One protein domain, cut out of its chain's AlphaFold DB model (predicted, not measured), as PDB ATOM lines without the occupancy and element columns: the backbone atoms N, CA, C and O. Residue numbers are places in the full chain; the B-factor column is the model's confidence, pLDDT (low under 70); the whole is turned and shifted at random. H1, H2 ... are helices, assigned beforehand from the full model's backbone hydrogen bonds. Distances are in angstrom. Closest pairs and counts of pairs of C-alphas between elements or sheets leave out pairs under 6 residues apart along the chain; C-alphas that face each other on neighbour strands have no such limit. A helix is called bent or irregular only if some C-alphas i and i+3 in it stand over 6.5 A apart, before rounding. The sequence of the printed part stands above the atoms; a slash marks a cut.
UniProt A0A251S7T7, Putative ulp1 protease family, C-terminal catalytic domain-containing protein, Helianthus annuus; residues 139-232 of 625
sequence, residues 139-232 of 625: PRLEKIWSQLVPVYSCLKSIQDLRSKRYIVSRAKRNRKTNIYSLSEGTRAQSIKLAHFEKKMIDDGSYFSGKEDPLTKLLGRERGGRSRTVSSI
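This is residues 139 to 232 of the 625 residues of the protein "Putative ulp1 protease family, C-terminal catalytic domain-containing protein" of Helianthus annuus (UniProt A0A251S7T7). What does the model look like at first sight? One long helix, H3, has two short helices, H2 and H4, packed on it, H2 side by side with it and running the opposite way, H4 slantwise to it, while H1 packs crosswise on H2. Residues 169 to 183 loop out to one end of the longest axis, and residues 219 to 232 form a tail with no named element. What is it made of, and how large is it? The printed part has 94 residues with four named helices, in the order H1, H2, H3, H4, and no named strand; the class is all helix, though under half of the residues, 43, are in named elements. It is compact, with a radius of gyration of the C-alphas of 13.7 A and spans of 44 by 33 by 24 A.

What touches the longest helix? H3, residues 184 to 202, touches H4, residues 213 to 218, with residues 192 to 200 alone, at a steep tilt of 48 degrees, opposite ways; the closest C-alphas, of Glu 197 and Pro 213, are 5.3 A apart. With residues 186 to 193 alone, H3 only just touches H2, residues 161 to 168, with 3 pairs of C-alphas within 8 A; the closest, of Ile 167 and Ser 190, are 6.9 A apart. H2 and H3 form a helical hairpin, at a shallow tilt of 15 degrees, opposite ways. What else touches the hub, H2? H1, residues 139 to 148, touches it at a steep tilt of 69 degrees, only just short of about perpendicular, the same way; the closest C-alphas, of Ile 144 and Val 168, are 6.6 A apart. H2 only just touches H4, with 3 pairs of C-alphas within 8 A, the closest being Ser 163 and Leu 214 at 5.8 A. H1 is apart from H3 and H4, and the helix packing is mostly crossed, with one of four touching pairs at a shallow tilt. What do the backbones show? In H2, H3 and H4 every O i to N i+4 pair is within hydrogen-bond range, in H1 4 of 6.

Where is the longest helix? H3 runs 27.2 A from C-alpha 184 at (-20.972, 6.642, 73.390) to C-alpha 202 at (-10.603, 27.072, 88.106). Where are the others? H1 begins at C-alpha 139, (4.267, 4.586, 72.038), and spans 15.9 A; it is irregular, C-alphas 139 and 142 being 7.4 A apart. H2 spans 10.4 A, and H4 spans 8.4 A, ending at C-alpha 218, (-14.344, 7.876, 88.901).

How far does it reach, and is it cut? The two C-alphas farthest apart, of Lys 176 and Ser 208, are 44.3 A apart, and the printed part has no cut. Which links are long? Those from H1 to H2, 12 residues, and from H2 to H3, 15 residues, are long; in the latter, residues 172 to 173 pair antiparallel with residues 180 to 181. Where is confidence low? The mean pLDDT of the printed part is 80.4, and residues 204 to 211 and 222 to 232 are under 70.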
ATOM      1  N   PRO A 139       3.683   4.120  73.303       76.12
ATOM      2  CA  PRO A 139       4.267   4.586  72.038       76.12
ATOM      3  C   PRO A 139       3.225   4.887  70.949       76.12
ATOM      4  O   PRO A 139       3.540   5.467  69.921       76.12
ATOM      5  N   ARG A 140       1.969   4.465  71.136       81.94
ATOM      6  CA  ARG A 140       0.861   4.719  70.200       81.94
ATOM      7  C   ARG A 140      -0.081   5.806  70.703       81.94
ATOM      8  O   ARG A 140      -1.066   6.086  70.025       81.94
ATOM      9  N   LEU A 141       0.172   6.358  71.891       85.38
ATOM     10  CA  LEU A 141      -0.745   7.273  72.552       85.38
ATOM     11  C   LEU A 141      -0.972   8.507  71.692       85.38
ATOM     12  O   LEU A 141      -2.124   8.782  71.375       85.38
ATOM     13  N   GLU A 142       0.105   9.161  71.259       84.69
ATOM     14  CA  GLU A 142       0.017  10.401  70.487       84.69
ATOM     15  C   GLU A 142      -0.666  10.173  69.138       84.69
ATOM     16  O   GLU A 142      -1.618  10.864  68.791       84.69
ATOM     17  N   LYS A 143      -0.300   9.088  68.443       84.81
ATOM     18  CA  LYS A 143      -0.938   8.686  67.183       84.81
ATOM     19  C   LYS A 143      -2.445   8.451  67.313       84.81
ATOM     20  O   LYS A 143      -3.195   8.744  66.388       84.81
ATOM     21  N   ILE A 144      -2.902   7.846  68.412       87.75
ATOM     22  CA  ILE A 144      -4.339   7.626  68.628       87.75
ATOM     23  C   ILE A 144      -5.004   8.933  69.068       87.75
ATOM     24  O   ILE A 144      -6.116   9.225  68.638       87.75
ATOM     25  N   TRP A 145      -4.341   9.723  69.911       90.00
ATOM     26  CA  TRP A 145      -4.858  10.989  70.421       90.00
ATOM     27  C   TRP A 145      -5.088  12.007  69.300       90.00
ATOM     28  O   TRP A 145      -6.188  12.553  69.205       90.00
ATOM     29  N   SER A 146      -4.128  12.165  68.386       85.94
ATOM     30  CA  SER A 146      -4.227  13.069  67.234       85.94
ATOM     31  C   SER A 146      -5.366  12.712  66.272       85.94
ATOM     32  O   SER A 146      -5.958  13.605  65.677       85.94
ATOM     33  N   GLN A 147      -5.759  11.435  66.175       87.00
ATOM     34  CA  GLN A 147      -6.949  11.024  65.414       87.00
ATOM     35  C   GLN A 147      -8.264  11.372  66.121       87.00
ATOM     36  O   GLN A 147      -9.273  11.636  65.471       87.00
ATOM     37  N   LEU A 148      -8.283  11.331  67.455       89.69
ATOM     38  CA  LEU A 148      -9.500  11.531  68.242       89.69
ATOM     39  C   LEU A 148      -9.822  13.016  68.451       89.69
ATOM     40  O   LEU A 148     -10.996  13.383  68.452       89.69
ATOM     41  N   VAL A 149      -8.811  13.870  68.633       90.38
ATOM     42  CA  VAL A 149      -8.986  15.303  68.945       90.38
ATOM     43  C   VAL A 149      -9.815  16.072  67.897       90.38
ATOM     44  O   VAL A 149     -10.694  16.834  68.309       90.38
ATOM     45  N   PRO A 150      -9.624  15.879  66.575       84.19
ATOM     46  CA  PRO A 150     -10.448  16.541  65.559       84.19
ATOM     47  C   PRO A 150     -11.922  16.118  65.605       84.19
ATOM     48  O   PRO A 150     -12.805  16.919  65.319       84.19
ATOM     49  N   VAL A 151     -12.197  14.869  65.999       86.69
ATOM     50  CA  VAL A 151     -13.550  14.287  66.035       86.69
ATOM     51  C   VAL A 151     -14.289  14.641  67.330       86.69
ATOM     52  O   VAL A 151     -15.511  14.802  67.341       86.69
ATOM     53  N   TYR A 152     -13.562  14.757  68.443       89.19
ATOM     54  CA  TYR A 152     -14.121  14.991  69.772       89.19
ATOM     55  C   TYR A 152     -13.507  16.254  70.387       89.19
ATOM     56  O   TYR A 152     -12.504  16.196  71.096       89.19
ATOM     57  N   SER A 153     -14.153  17.402  70.160       87.12
ATOM     58  CA  SER A 153     -13.668  18.723  70.595       87.12
ATOM     59  C   SER A 153     -13.365  18.824  72.095       87.12
ATOM     60  O   SER A 153     -12.402  19.488  72.472       87.12
ATOM     61  N   CYS A 154     -14.113  18.112  72.948       84.88
ATOM     62  CA  CYS A 154     -13.881  18.071  74.396       84.88
ATOM     63  C   CYS A 154     -12.508  17.506  74.791       84.88
ATOM     64  O   CYS A 154     -12.062  17.724  75.911       84.88
ATOM     65  N   LEU A 155     -11.822  16.790  73.894       88.56
ATOM     66  CA  LEU A 155     -10.482  16.272  74.160       88.56
ATOM     67  C   LEU A 155      -9.408  17.364  74.090       88.56
ATOM     68  O   LEU A 155      -8.364  17.196  74.711       88.56
ATOM     69  N   LYS A 156      -9.653  18.486  73.394       85.12
ATOM     70  CA  LYS A 156      -8.686  19.598  73.276       85.12
ATOM     71  C   LYS A 156      -8.330  20.213  74.629       85.12
ATOM     72  O   LYS A 156      -7.191  20.613  74.831       85.12
ATOM     73  N   SER A 157      -9.299  20.277  75.541       80.81
ATOM     74  CA  SER A 157      -9.122  20.838  76.881       80.81
ATOM     75  C   SER A 157      -8.536  19.846  77.887       80.81
ATOM     76  O   SER A 157      -8.144  20.263  78.971       80.81
ATOM     77  N   ILE A 158      -8.501  18.547  77.558       83.44
ATOM     78  CA  ILE A 158      -7.972  17.518  78.457       83.44
ATOM     79  C   ILE A 158      -6.458  17.524  78.383       83.44
ATOM     80  O   ILE A 158      -5.840  17.317  77.333       83.44
ATOM     81  N   GLN A 159      -5.869  17.702  79.544       79.94
ATOM     82  CA  GLN A 159      -4.489  18.079  79.696       79.94
ATOM     83  C   GLN A 159      -3.764  16.952  80.466       79.94
ATOM     84  O   GLN A 159      -2.725  16.470  80.004       79.94
ATOM     85  N   ASP A 160      -4.373  16.422  81.529       81.56
ATOM     86  CA  ASP A 160      -3.901  15.310  82.358       81.56
ATOM     87  C   ASP A 160      -3.577  14.044  81.544       81.56
ATOM     88  O   ASP A 160      -4.441  13.393  80.937       81.56
ATOM     89  N   LEU A 161      -2.312  13.618  81.597       77.81
ATOM     90  CA  LEU A 161      -1.824  12.455  80.855       77.81
ATOM     91  C   LEU A 161      -2.524  11.154  81.272       77.81
ATOM     92  O   LEU A 161      -2.720  10.244  80.456       77.81
ATOM     93  N   ARG A 162      -2.924  11.032  82.541       80.00
ATOM     94  CA  ARG A 162      -3.630   9.844  83.034       80.00
ATOM     95  C   ARG A 162      -5.032   9.752  82.429       80.00
ATOM     96  O   ARG A 162      -5.444   8.661  82.023       80.00
ATOM     97  N   SER A 163      -5.723  10.878  82.304       86.00
ATOM     98  CA  SER A 163      -7.008  11.013  81.622       86.00
ATOM     99  C   SER A 163      -6.874  10.715  80.128       86.00
ATOM    100  O   SER A 163      -7.639   9.895  79.608       86.00
ATOM    101  N   LYS A 164      -5.826  11.220  79.457       88.38
ATOM    102  CA  LYS A 164      -5.502  10.845  78.063       88.38
ATOM    103  C   LYS A 164      -5.316   9.330  77.909       88.38
ATOM    104  O   LYS A 164      -5.986   8.696  77.092       88.38
ATOM    105  N   ARG A 165      -4.491   8.703  78.762       85.81
ATOM    106  CA  ARG A 165      -4.275   7.237  78.781       85.81
ATOM    107  C   ARG A 165      -5.575   6.464  78.999       85.81
ATOM    108  O   ARG A 165      -5.802   5.446  78.341       85.81
ATOM    109  N   TYR A 166      -6.432   6.922  79.913       87.38
ATOM    110  CA  TYR A 166      -7.726   6.297  80.187       87.38
ATOM    111  C   TYR A 166      -8.622   6.273  78.944       87.38
ATOM    112  O   TYR A 166      -9.187   5.218  78.630       87.38
ATOM    113  N   ILE A 167      -8.710   7.398  78.230       90.25
ATOM    114  CA  ILE A 167      -9.540   7.564  77.031       90.25
ATOM    115  C   ILE A 167      -8.983   6.725  75.879       90.25
ATOM    116  O   ILE A 167      -9.690   5.873  75.341       90.25
ATOM    117  N   VAL A 168      -7.692   6.876  75.568       89.75
ATOM    118  CA  VAL A 168      -7.021   6.146  74.479       89.75
ATOM    119  C   VAL A 168      -7.104   4.632  74.685       89.75
ATOM    120  O   VAL A 168      -7.343   3.888  73.737       89.75
ATOM    121  N   SER A 169      -7.005   4.148  75.929       87.12
ATOM    122  CA  SER A 169      -7.120   2.710  76.216       87.12
ATOM    123  C   SER A 169      -8.489   2.101  75.884       87.12
ATOM    124  O   SER A 169      -8.600   0.879  75.740       87.12
ATOM    125  N   ARG A 170      -9.529   2.937  75.764       89.25
ATOM    126  CA  ARG A 170     -10.914   2.552  75.449       89.25
ATOM    127  C   ARG A 170     -11.302   2.841  74.001       89.25
ATOM    128  O   ARG A 170     -12.390   2.438  73.586       89.25
ATOM    129  N   ALA A 171     -10.426   3.488  73.237       90.06
ATOM    130  CA  ALA A 171     -10.639   3.719  71.821       90.06
ATOM    131  C   ALA A 171     -10.627   2.388  71.053       90.06
ATOM    132  O   ALA A 171      -9.763   1.527  71.255       90.06
ATOM    133  N   LYS A 172     -11.603   2.204  70.166       88.88
ATOM    134  CA  LYS A 172     -11.732   1.004  69.339       88.88
ATOM    135  C   LYS A 172     -11.157   1.274  67.959       88.88
ATOM    136  O   LYS A 172     -11.555   2.226  67.300       88.88
ATOM    137  N   ARG A 173     -10.257   0.400  67.511       88.75
ATOM    138  CA  ARG A 173      -9.708   0.437  66.153       88.75
ATOM    139  C   ARG A 173     -10.665  -0.240  65.176       88.75
ATOM    140  O   ARG A 173     -10.968  -1.425  65.344       88.75
ATOM    141  N   ASN A 174     -11.066   0.464  64.125       85.75
ATOM    142  CA  ASN A 174     -11.719  -0.146  62.975       85.75
ATOM    143  C   ASN A 174     -10.685  -0.963  62.182       85.75
ATOM    144  O   ASN A 174      -9.650  -0.442  61.781       85.75
ATOM    145  N   ARG A 175     -10.933  -2.262  61.968       85.06
ATOM    146  CA  ARG A 175      -9.964  -3.150  61.298       85.06
ATOM    147  C   ARG A 175      -9.778  -2.853  59.810       85.06
ATOM    148  O   ARG A 175      -8.728  -3.196  59.291       85.06
ATOM    149  N   LYS A 176     -10.775  -2.258  59.147       80.44
ATOM    150  CA  LYS A 176     -10.719  -1.949  57.710       80.44
ATOM    151  C   LYS A 176      -9.984  -0.637  57.451       80.44
ATOM    152  O   LYS A 176      -9.118  -0.586  56.595       80.44
ATOM    153  N   THR A 177     -10.305   0.400  58.223       77.38
ATOM    154  CA  THR A 177      -9.760   1.752  58.013       77.38
ATOM    155  C   THR A 177      -8.566   2.078  58.910       77.38
ATOM    156  O   THR A 177      -7.913   3.092  58.711       77.38
ATOM    157  N   ASN A 178      -8.279   1.255  59.925       77.62
ATOM    158  CA  ASN A 178      -7.300   1.524  60.988       77.62
ATOM    159  C   ASN A 178      -7.544   2.811  61.807       77.62
ATOM    160  O   ASN A 178      -6.694   3.178  62.619       77.62
ATOM    161  N   ILE A 179      -8.717   3.434  61.669       84.12
ATOM    162  CA  ILE A 179      -9.116   4.634  62.416       84.12
ATOM    163  C   ILE A 179      -9.653   4.244  63.796       84.12
ATOM    164  O   ILE A 179     -10.334   3.222  63.954       84.12
ATOM    165  N   TYR A 180      -9.348   5.063  64.800       89.75
ATOM    166  CA  TYR A 180      -9.825   4.895  66.168       89.75
ATOM    167  C   TYR A 180     -11.080   5.727  66.450       89.75
ATOM    168  O   TYR A 180     -11.176   6.881  66.046       89.75
ATOM    169  N   SER A 181     -12.031   5.159  67.192       89.62
ATOM    170  CA  SER A 181     -13.239   5.865  67.637       89.62
ATOM    171  C   SER A 181     -13.612   5.531  69.082       89.62
ATOM    172  O   SER A 181     -13.226   4.490  69.629       89.62
ATOM    173  N   LEU A 182     -14.357   6.434  69.723       90.69
ATOM    174  CA  LEU A 182     -14.876   6.252  71.078       90.69
ATOM    175  C   LEU A 182     -16.308   5.716  71.036       90.69
ATOM    176  O   LEU A 182     -17.116   6.126  70.205       90.69
ATOM    177  N   SER A 183     -16.641   4.822  71.971       89.12
ATOM    178  CA  SER A 183     -18.038   4.460  72.219       89.12
ATOM    179  C   SER A 183     -18.788   5.628  72.863       89.12
ATOM    180  O   SER A 183     -18.176   6.485  73.500       89.12
ATOM    181  N   GLU A 184     -20.115   5.625  72.768       88.44
ATOM    182  CA  GLU A 184     -20.972   6.642  73.390       88.44
ATOM    183  C   GLU A 184     -20.694   6.803  74.894       88.44
ATOM    184  O   GLU A 184     -20.477   7.913  75.378       88.44
ATOM    185  N   GLY A 185     -20.568   5.688  75.623       87.75
ATOM    186  CA  GLY A 185     -20.239   5.713  77.050       87.75
ATOM    187  C   GLY A 185     -18.865   6.324  77.351       87.75
ATOM    188  O   GLY A 185     -18.726   7.087  78.306       87.75
ATOM    189  N   THR A 186     -17.846   6.034  76.533       87.88
ATOM    190  CA  THR A 186     -16.515   6.641  76.700       87.88
ATOM    191  C   THR A 186     -16.527   8.118  76.319       87.88
ATOM    192  O   THR A 186     -15.949   8.918  77.044       87.88
ATOM    193  N   ARG A 187     -17.250   8.503  75.262       89.38
ATOM    194  CA  ARG A 187     -17.438   9.908  74.874       89.38
ATOM    195  C   ARG A 187     -18.097  10.713  75.996       89.38
ATOM    196  O   ARG A 187     -17.595  11.775  76.354       89.38
ATOM    197  N   ALA A 188     -19.169  10.194  76.598       90.12
ATOM    198  CA  ALA A 188     -19.837  10.839  77.726       90.12
ATOM    199  C   ALA A 188     -18.898  11.009  78.935       90.12
ATOM    200  O   ALA A 188     -18.919  12.040  79.604       90.12
ATOM    201  N   GLN A 189     -18.037  10.023  79.204       89.94
ATOM    202  CA  GLN A 189     -17.014  10.132  80.247       89.94
ATOM    203  C   GLN A 189     -15.924  11.150  79.900       89.94
ATOM    204  O   GLN A 189     -15.520  11.895  80.785       89.94
ATOM    205  N   SER A 190     -15.478  11.224  78.645       91.12
ATOM    206  CA  SER A 190     -14.508  12.225  78.187       91.12
ATOM    207  C   SER A 190     -15.031  13.650  78.366       91.12
ATOM    208  O   SER A 190     -14.296  14.504  78.845       91.12
ATOM    209  N   ILE A 191     -16.312  13.898  78.069       91.06
ATOM    210  CA  ILE A 191     -16.952  15.202  78.316       91.06
ATOM    211  C   ILE A 191     -16.932  15.537  79.813       91.06
ATOM    212  O   ILE A 191     -16.548  16.638  80.200       91.06
ATOM    213  N   LYS A 192     -17.294  14.573  80.670       92.56
ATOM    214  CA  LYS A 192     -17.247  14.760  82.127       92.56
ATOM    215  C   LYS A 192     -15.826  15.021  82.624       92.56
ATOM    216  O   LYS A 192     -15.659  15.876  83.483       92.56
ATOM    217  N   LEU A 193     -14.824  14.317  82.092       91.44
ATOM    218  CA  LEU A 193     -13.416  14.531  82.438       91.44
ATOM    219  C   LEU A 193     -12.963  15.942  82.079       91.44
ATOM    220  O   LEU A 193     -12.443  16.624  82.948       91.44
ATOM    221  N   ALA A 194     -13.234  16.391  80.853       89.69
ATOM    222  CA  ALA A 194     -12.903  17.742  80.408       89.69
ATOM    223  C   ALA A 194     -13.517  18.819  81.318       89.69
ATOM    224  O   ALA A 194     -12.834  19.755  81.725       89.69
ATOM    225  N   HIS A 195     -14.793  18.660  81.685       89.44
ATOM    226  CA  HIS A 195     -15.476  19.582  82.591       89.44
ATOM    227  C   HIS A 195     -14.899  19.552  84.016       89.44
ATOM    228  O   HIS A 195     -14.700  20.600  84.624       89.44
ATOM    229  N   PHE A 196     -14.627  18.362  84.562       86.88
ATOM    230  CA  PHE A 196     -14.028  18.226  85.893       86.88
ATOM    231  C   PHE A 196     -12.617  18.797  85.948       86.88
ATOM    232  O   PHE A 196     -12.283  19.461  86.918       86.88
ATOM    233  N   GLU A 197     -11.806  18.550  84.925       86.31
ATOM    234  CA  GLU A 197     -10.450  19.078  84.835       86.31
ATOM    235  C   GLU A 197     -10.458  20.604  84.772       86.31
ATOM    236  O   GLU A 197      -9.760  21.231  85.561       86.31
ATOM    237  N   LYS A 198     -11.333  21.199  83.949       85.62
ATOM    238  CA  LYS A 198     -11.535  22.653  83.928       85.62
ATOM    239  C   LYS A 198     -11.936  23.190  85.304       85.62
ATOM    240  O   LYS A 198     -11.277  24.079  85.817       85.62
ATOM    241  N   LYS A 199     -12.935  22.583  85.953       87.00
ATOM    242  CA  LYS A 199     -13.347  22.974  87.310       87.00
ATOM    243  C   LYS A 199     -12.195  22.885  88.318       87.00
ATOM    244  O   LYS A 199     -12.090  23.738  89.186       87.00
ATOM    245  N   MET A 200     -11.359  21.851  88.213       80.62
ATOM    246  CA  MET A 200     -10.202  21.677  89.092       80.62
ATOM    247  C   MET A 200      -9.108  22.724  88.837       80.62
ATOM    248  O   MET A 200      -8.351  23.050  89.747       80.62
ATOM    249  N   ILE A 201      -8.974  23.200  87.598       75.56
ATOM    250  CA  ILE A 201      -8.070  24.301  87.243       75.56
ATOM    251  C   ILE A 201      -8.621  25.604  87.830       75.56
ATOM    252  O   ILE A 201      -7.895  26.298  88.533       75.56
ATOM    253  N   ASP A 202      -9.914  25.871  87.621       76.19
ATOM    254  CA  ASP A 202     -10.603  27.072  88.106       76.19
ATOM    255  C   ASP A 202     -10.583  27.174  89.649       76.19
ATOM    256  O   ASP A 202     -10.471  28.266  90.196       76.19
ATOM    257  N   ASP A 203     -10.679  26.043  90.366       79.38
ATOM    258  CA  ASP A 203     -10.658  25.991  91.839       79.38
ATOM    259  C   ASP A 203      -9.258  25.779  92.454       79.38
ATOM    260  O   ASP A 203      -9.136  25.658  93.674       79.38
ATOM    261  N   GLY A 204      -8.203  25.690  91.632       65.94
ATOM    262  CA  GLY A 204      -6.826  25.445  92.081       65.94
ATOM    263  C   GLY A 204      -6.561  24.036  92.642       65.94
ATOM    264  O   GLY A 204      -5.434  23.695  93.004       65.94
ATOM    265  N   SER A 205      -7.554  23.142  92.708       69.50
ATOM    266  CA  SER A 205      -7.364  21.796  93.264       69.50
ATOM    267  C   SER A 205      -6.606  20.859  92.329       69.50
ATOM    268  O   SER A 205      -5.937  19.941  92.814       69.50
ATOM    269  N   TYR A 206      -6.643  21.110  91.014       66.88
ATOM    270  CA  TYR A 206      -5.825  20.423  90.000       66.88
ATOM    271  C   TYR A 206      -4.338  20.427  90.360       66.88
ATOM    272  O   TYR A 206      -3.585  19.474  90.153       66.88
ATOM    273  N   PHE A 207      -3.971  21.537  90.962       57.47
ATOM    274  CA  PHE A 207      -2.647  22.020  91.207       57.47
ATOM    275  C   PHE A 207      -2.128  21.580  92.594       57.47
ATOM    276  O   PHE A 207      -0.953  21.275  92.772       57.47
ATOM    277  N   SER A 208      -3.029  21.329  93.544       59.78
ATOM    278  CA  SER A 208      -2.693  20.792  94.873       59.78
ATOM    279  C   SER A 208      -1.955  19.439  94.899       59.78
ATOM    280  O   SER A 208      -1.517  19.004  95.962       59.78
ATOM    281  N   GLY A 209      -1.888  18.710  93.776       56.16
ATOM    282  CA  GLY A 209      -1.198  17.417  93.650       56.16
ATOM    283  C   GLY A 209      -1.887  16.227  94.341       56.16
ATOM    284  O   GLY A 209      -1.586  15.073  94.013       56.16
ATOM    285  N   LYS A 210      -2.853  16.486  95.237       61.12
ATOM    286  CA  LYS A 210      -3.540  15.484  96.075       61.12
ATOM    287  C   LYS A 210      -4.465  14.558  95.284       61.12
ATOM    288  O   LYS A 210      -4.543  13.368  95.585       61.12
ATOM    289  N   GLU A 211      -5.162  15.080  94.275       66.88
ATOM    290  CA  GLU A 211      -6.133  14.329  93.472       66.88
ATOM    291  C   GLU A 211      -6.013  14.690  91.986       66.88
ATOM    292  O   GLU A 211      -5.756  15.835  91.637       66.88
ATOM    293  N   ASP A 212      -6.204  13.710  91.099       76.50
ATOM    294  CA  ASP A 212      -6.268  13.930  89.648       76.50
ATOM    295  C   ASP A 212      -7.725  13.901  89.138       76.50
ATOM    296  O   ASP A 212      -8.578  13.275  89.787       76.50
ATOM    297  N   PRO A 213      -8.029  14.503  87.967       83.38
ATOM    298  CA  PRO A 213      -9.393  14.561  87.429       83.38
ATOM    299  C   PRO A 213     -10.055  13.191  87.286       83.38
ATOM    300  O   PRO A 213     -11.253  13.029  87.537       83.38
ATOM    301  N   LEU A 214      -9.273  12.167  86.933       82.19
ATOM    302  CA  LEU A 214      -9.771  10.808  86.763       82.19
ATOM    303  C   LEU A 214     -10.138  10.164  88.107       82.19
ATOM    304  O   LEU A 214     -11.111   9.405  88.178       82.19
ATOM    305  N   THR A 215      -9.387  10.447  89.170       79.81
ATOM    306  CA  THR A 215      -9.700   9.999  90.534       79.81
ATOM    307  C   THR A 215     -10.896  10.754  91.113       79.81
ATOM    308  O   THR A 215     -11.754  10.102  91.712       79.81
ATOM    309  N   LYS A 216     -11.033  12.068  90.881       81.25
ATOM    310  CA  LYS A 216     -12.227  12.822  91.304       81.25
ATOM    311  C   LYS A 216     -13.495  12.346  90.597       81.25
ATOM    312  O   LYS A 216     -14.508  12.117  91.251       81.25
ATOM    313  N   LEU A 217     -13.439  12.117  89.283       84.69
ATOM    314  CA  LEU A 217     -14.616  11.693  88.521       84.69
ATOM    315  C   LEU A 217     -15.031  10.244  88.817       84.69
ATOM    316  O   LEU A 217     -16.217   9.939  88.939       84.69
ATOM    317  N   LEU A 218     -14.068   9.319  88.855       80.94
ATOM    318  CA  LEU A 218     -14.344   7.876  88.901       80.94
ATOM    319  C   LEU A 218     -14.073   7.248  90.279       80.94
ATOM    320  O   LEU A 218     -14.182   6.026  90.432       80.94
ATOM    321  N   GLY A 219     -13.710   8.063  91.270       77.75
ATOM    322  CA  GLY A 219     -13.363   7.661  92.629       77.75
ATOM    323  C   GLY A 219     -11.989   6.995  92.758       77.75
ATOM    324  O   GLY A 219     -11.292   6.724  91.772       77.75
ATOM    325  N   ARG A 220     -11.627   6.670  94.007       72.06
ATOM    326  CA  ARG A 220     -10.347   6.048  94.394       72.06
ATOM    327  C   ARG A 220     -10.007   4.800  93.585       72.06
ATOM    328  O   ARG A 220     -10.881   4.022  93.184       72.06
ATOM    329  N   GLU A 221      -8.710   4.576  93.382       70.50
ATOM    330  CA  GLU A 221      -8.235   3.338  92.774       70.50
ATOM    331  C   GLU A 221      -8.516   2.138  93.667       70.50
ATOM    332  O   GLU A 221      -8.212   2.133  94.859       70.50
ATOM    333  N   ARG A 222      -9.078   1.090  93.071       64.50
ATOM    334  CA  ARG A 222      -9.287  -0.181  93.761       64.50
ATOM    335  C   ARG A 222      -8.115  -1.108  93.473       64.50
ATOM    336  O   ARG A 222      -7.567  -1.112  92.371       64.50
ATOM    337  N   GLY A 223      -7.749  -1.923  94.461       54.09
ATOM    338  CA  GLY A 223      -6.732  -2.956  94.282       54.09
ATOM    339  C   GLY A 223      -7.069  -3.920  93.139       54.09
ATOM    340  O   GLY A 223      -8.230  -4.250  92.905       54.09
ATOM    341  N   GLY A 224      -6.042  -4.381  92.417       61.53
ATOM    342  CA  GLY A 224      -6.184  -5.280  91.268       61.53
ATOM    343  C   GLY A 224      -5.672  -4.661  89.965       61.53
ATOM    344  O   GLY A 224      -4.601  -4.063  89.938       61.53
ATOM    345  N   ARG A 225      -6.406  -4.857  88.859       59.56
ATOM    346  CA  ARG A 225      -6.129  -4.204  87.567       59.56
ATOM    347  C   ARG A 225      -6.571  -2.739  87.645       59.56
ATOM    348  O   ARG A 225      -7.724  -2.443  87.333       59.56
ATOM    349  N   SER A 226      -5.689  -1.848  88.094       63.97
ATOM    350  CA  SER A 226      -5.997  -0.414  88.156       63.97
ATOM    351  C   SER A 226      -6.185   0.181  86.752       63.97
ATOM    352  O   SER A 226      -5.726  -0.382  85.752       63.97
ATOM    353  N   ARG A 227      -6.916   1.299  86.666       69.31
ATOM    354  CA  ARG A 227      -7.522   1.772  85.409       69.31
ATOM    355  C   ARG A 227      -6.521   2.300  84.371       69.31
ATOM    356  O   ARG A 227      -6.831   2.249  83.184       69.31
ATOM    357  N   THR A 228      -5.340   2.753  84.804       66.69
ATOM    358  CA  THR A 228      -4.289   3.363  83.955       66.69
ATOM    359  C   THR A 228      -2.874   2.828  84.194       66.69
ATOM    360  O   THR A 228      -1.914   3.370  83.654       66.69
ATOM    361  N   VAL A 229      -2.713   1.759  84.984       61.22
ATOM    362  CA  VAL A 229      -1.394   1.159  85.249       61.22
ATOM    363  C   VAL A 229      -1.342  -0.323  84.913       61.22
ATOM    364  O   VAL A 229      -2.358  -1.007  84.777       61.22
ATOM    365  N   SER A 230      -0.117  -0.833  84.755       58.47
ATOM    366  CA  SER A 230       0.115  -2.261  84.560       58.47
ATOM    367  C   SER A 230      -0.454  -3.052  85.729       58.47
ATOM    368  O   SER A 230      -0.267  -2.702  86.885       58.47
ATOM    369  N   SER A 231      -1.035  -4.212  85.431       55.78
ATOM    370  CA  SER A 231      -1.515  -5.150  86.446       55.78
ATOM    371  C   SER A 231      -0.426  -5.650  87.422       55.78
ATOM    372  O   SER A 231      -0.750  -6.328  88.397       55.78
ATOM    373  N   ILE A 232       0.856  -5.419  87.126       54.94
ATOM    374  CA  ILE A 232       2.006  -5.774  87.977       54.94
ATOM    375  C   ILE A 232       2.295  -4.665  89.001       54.94
ATOM    376  O   ILE A 232       2.797  -4.943  90.088       54.94
TER     377      ILE A 232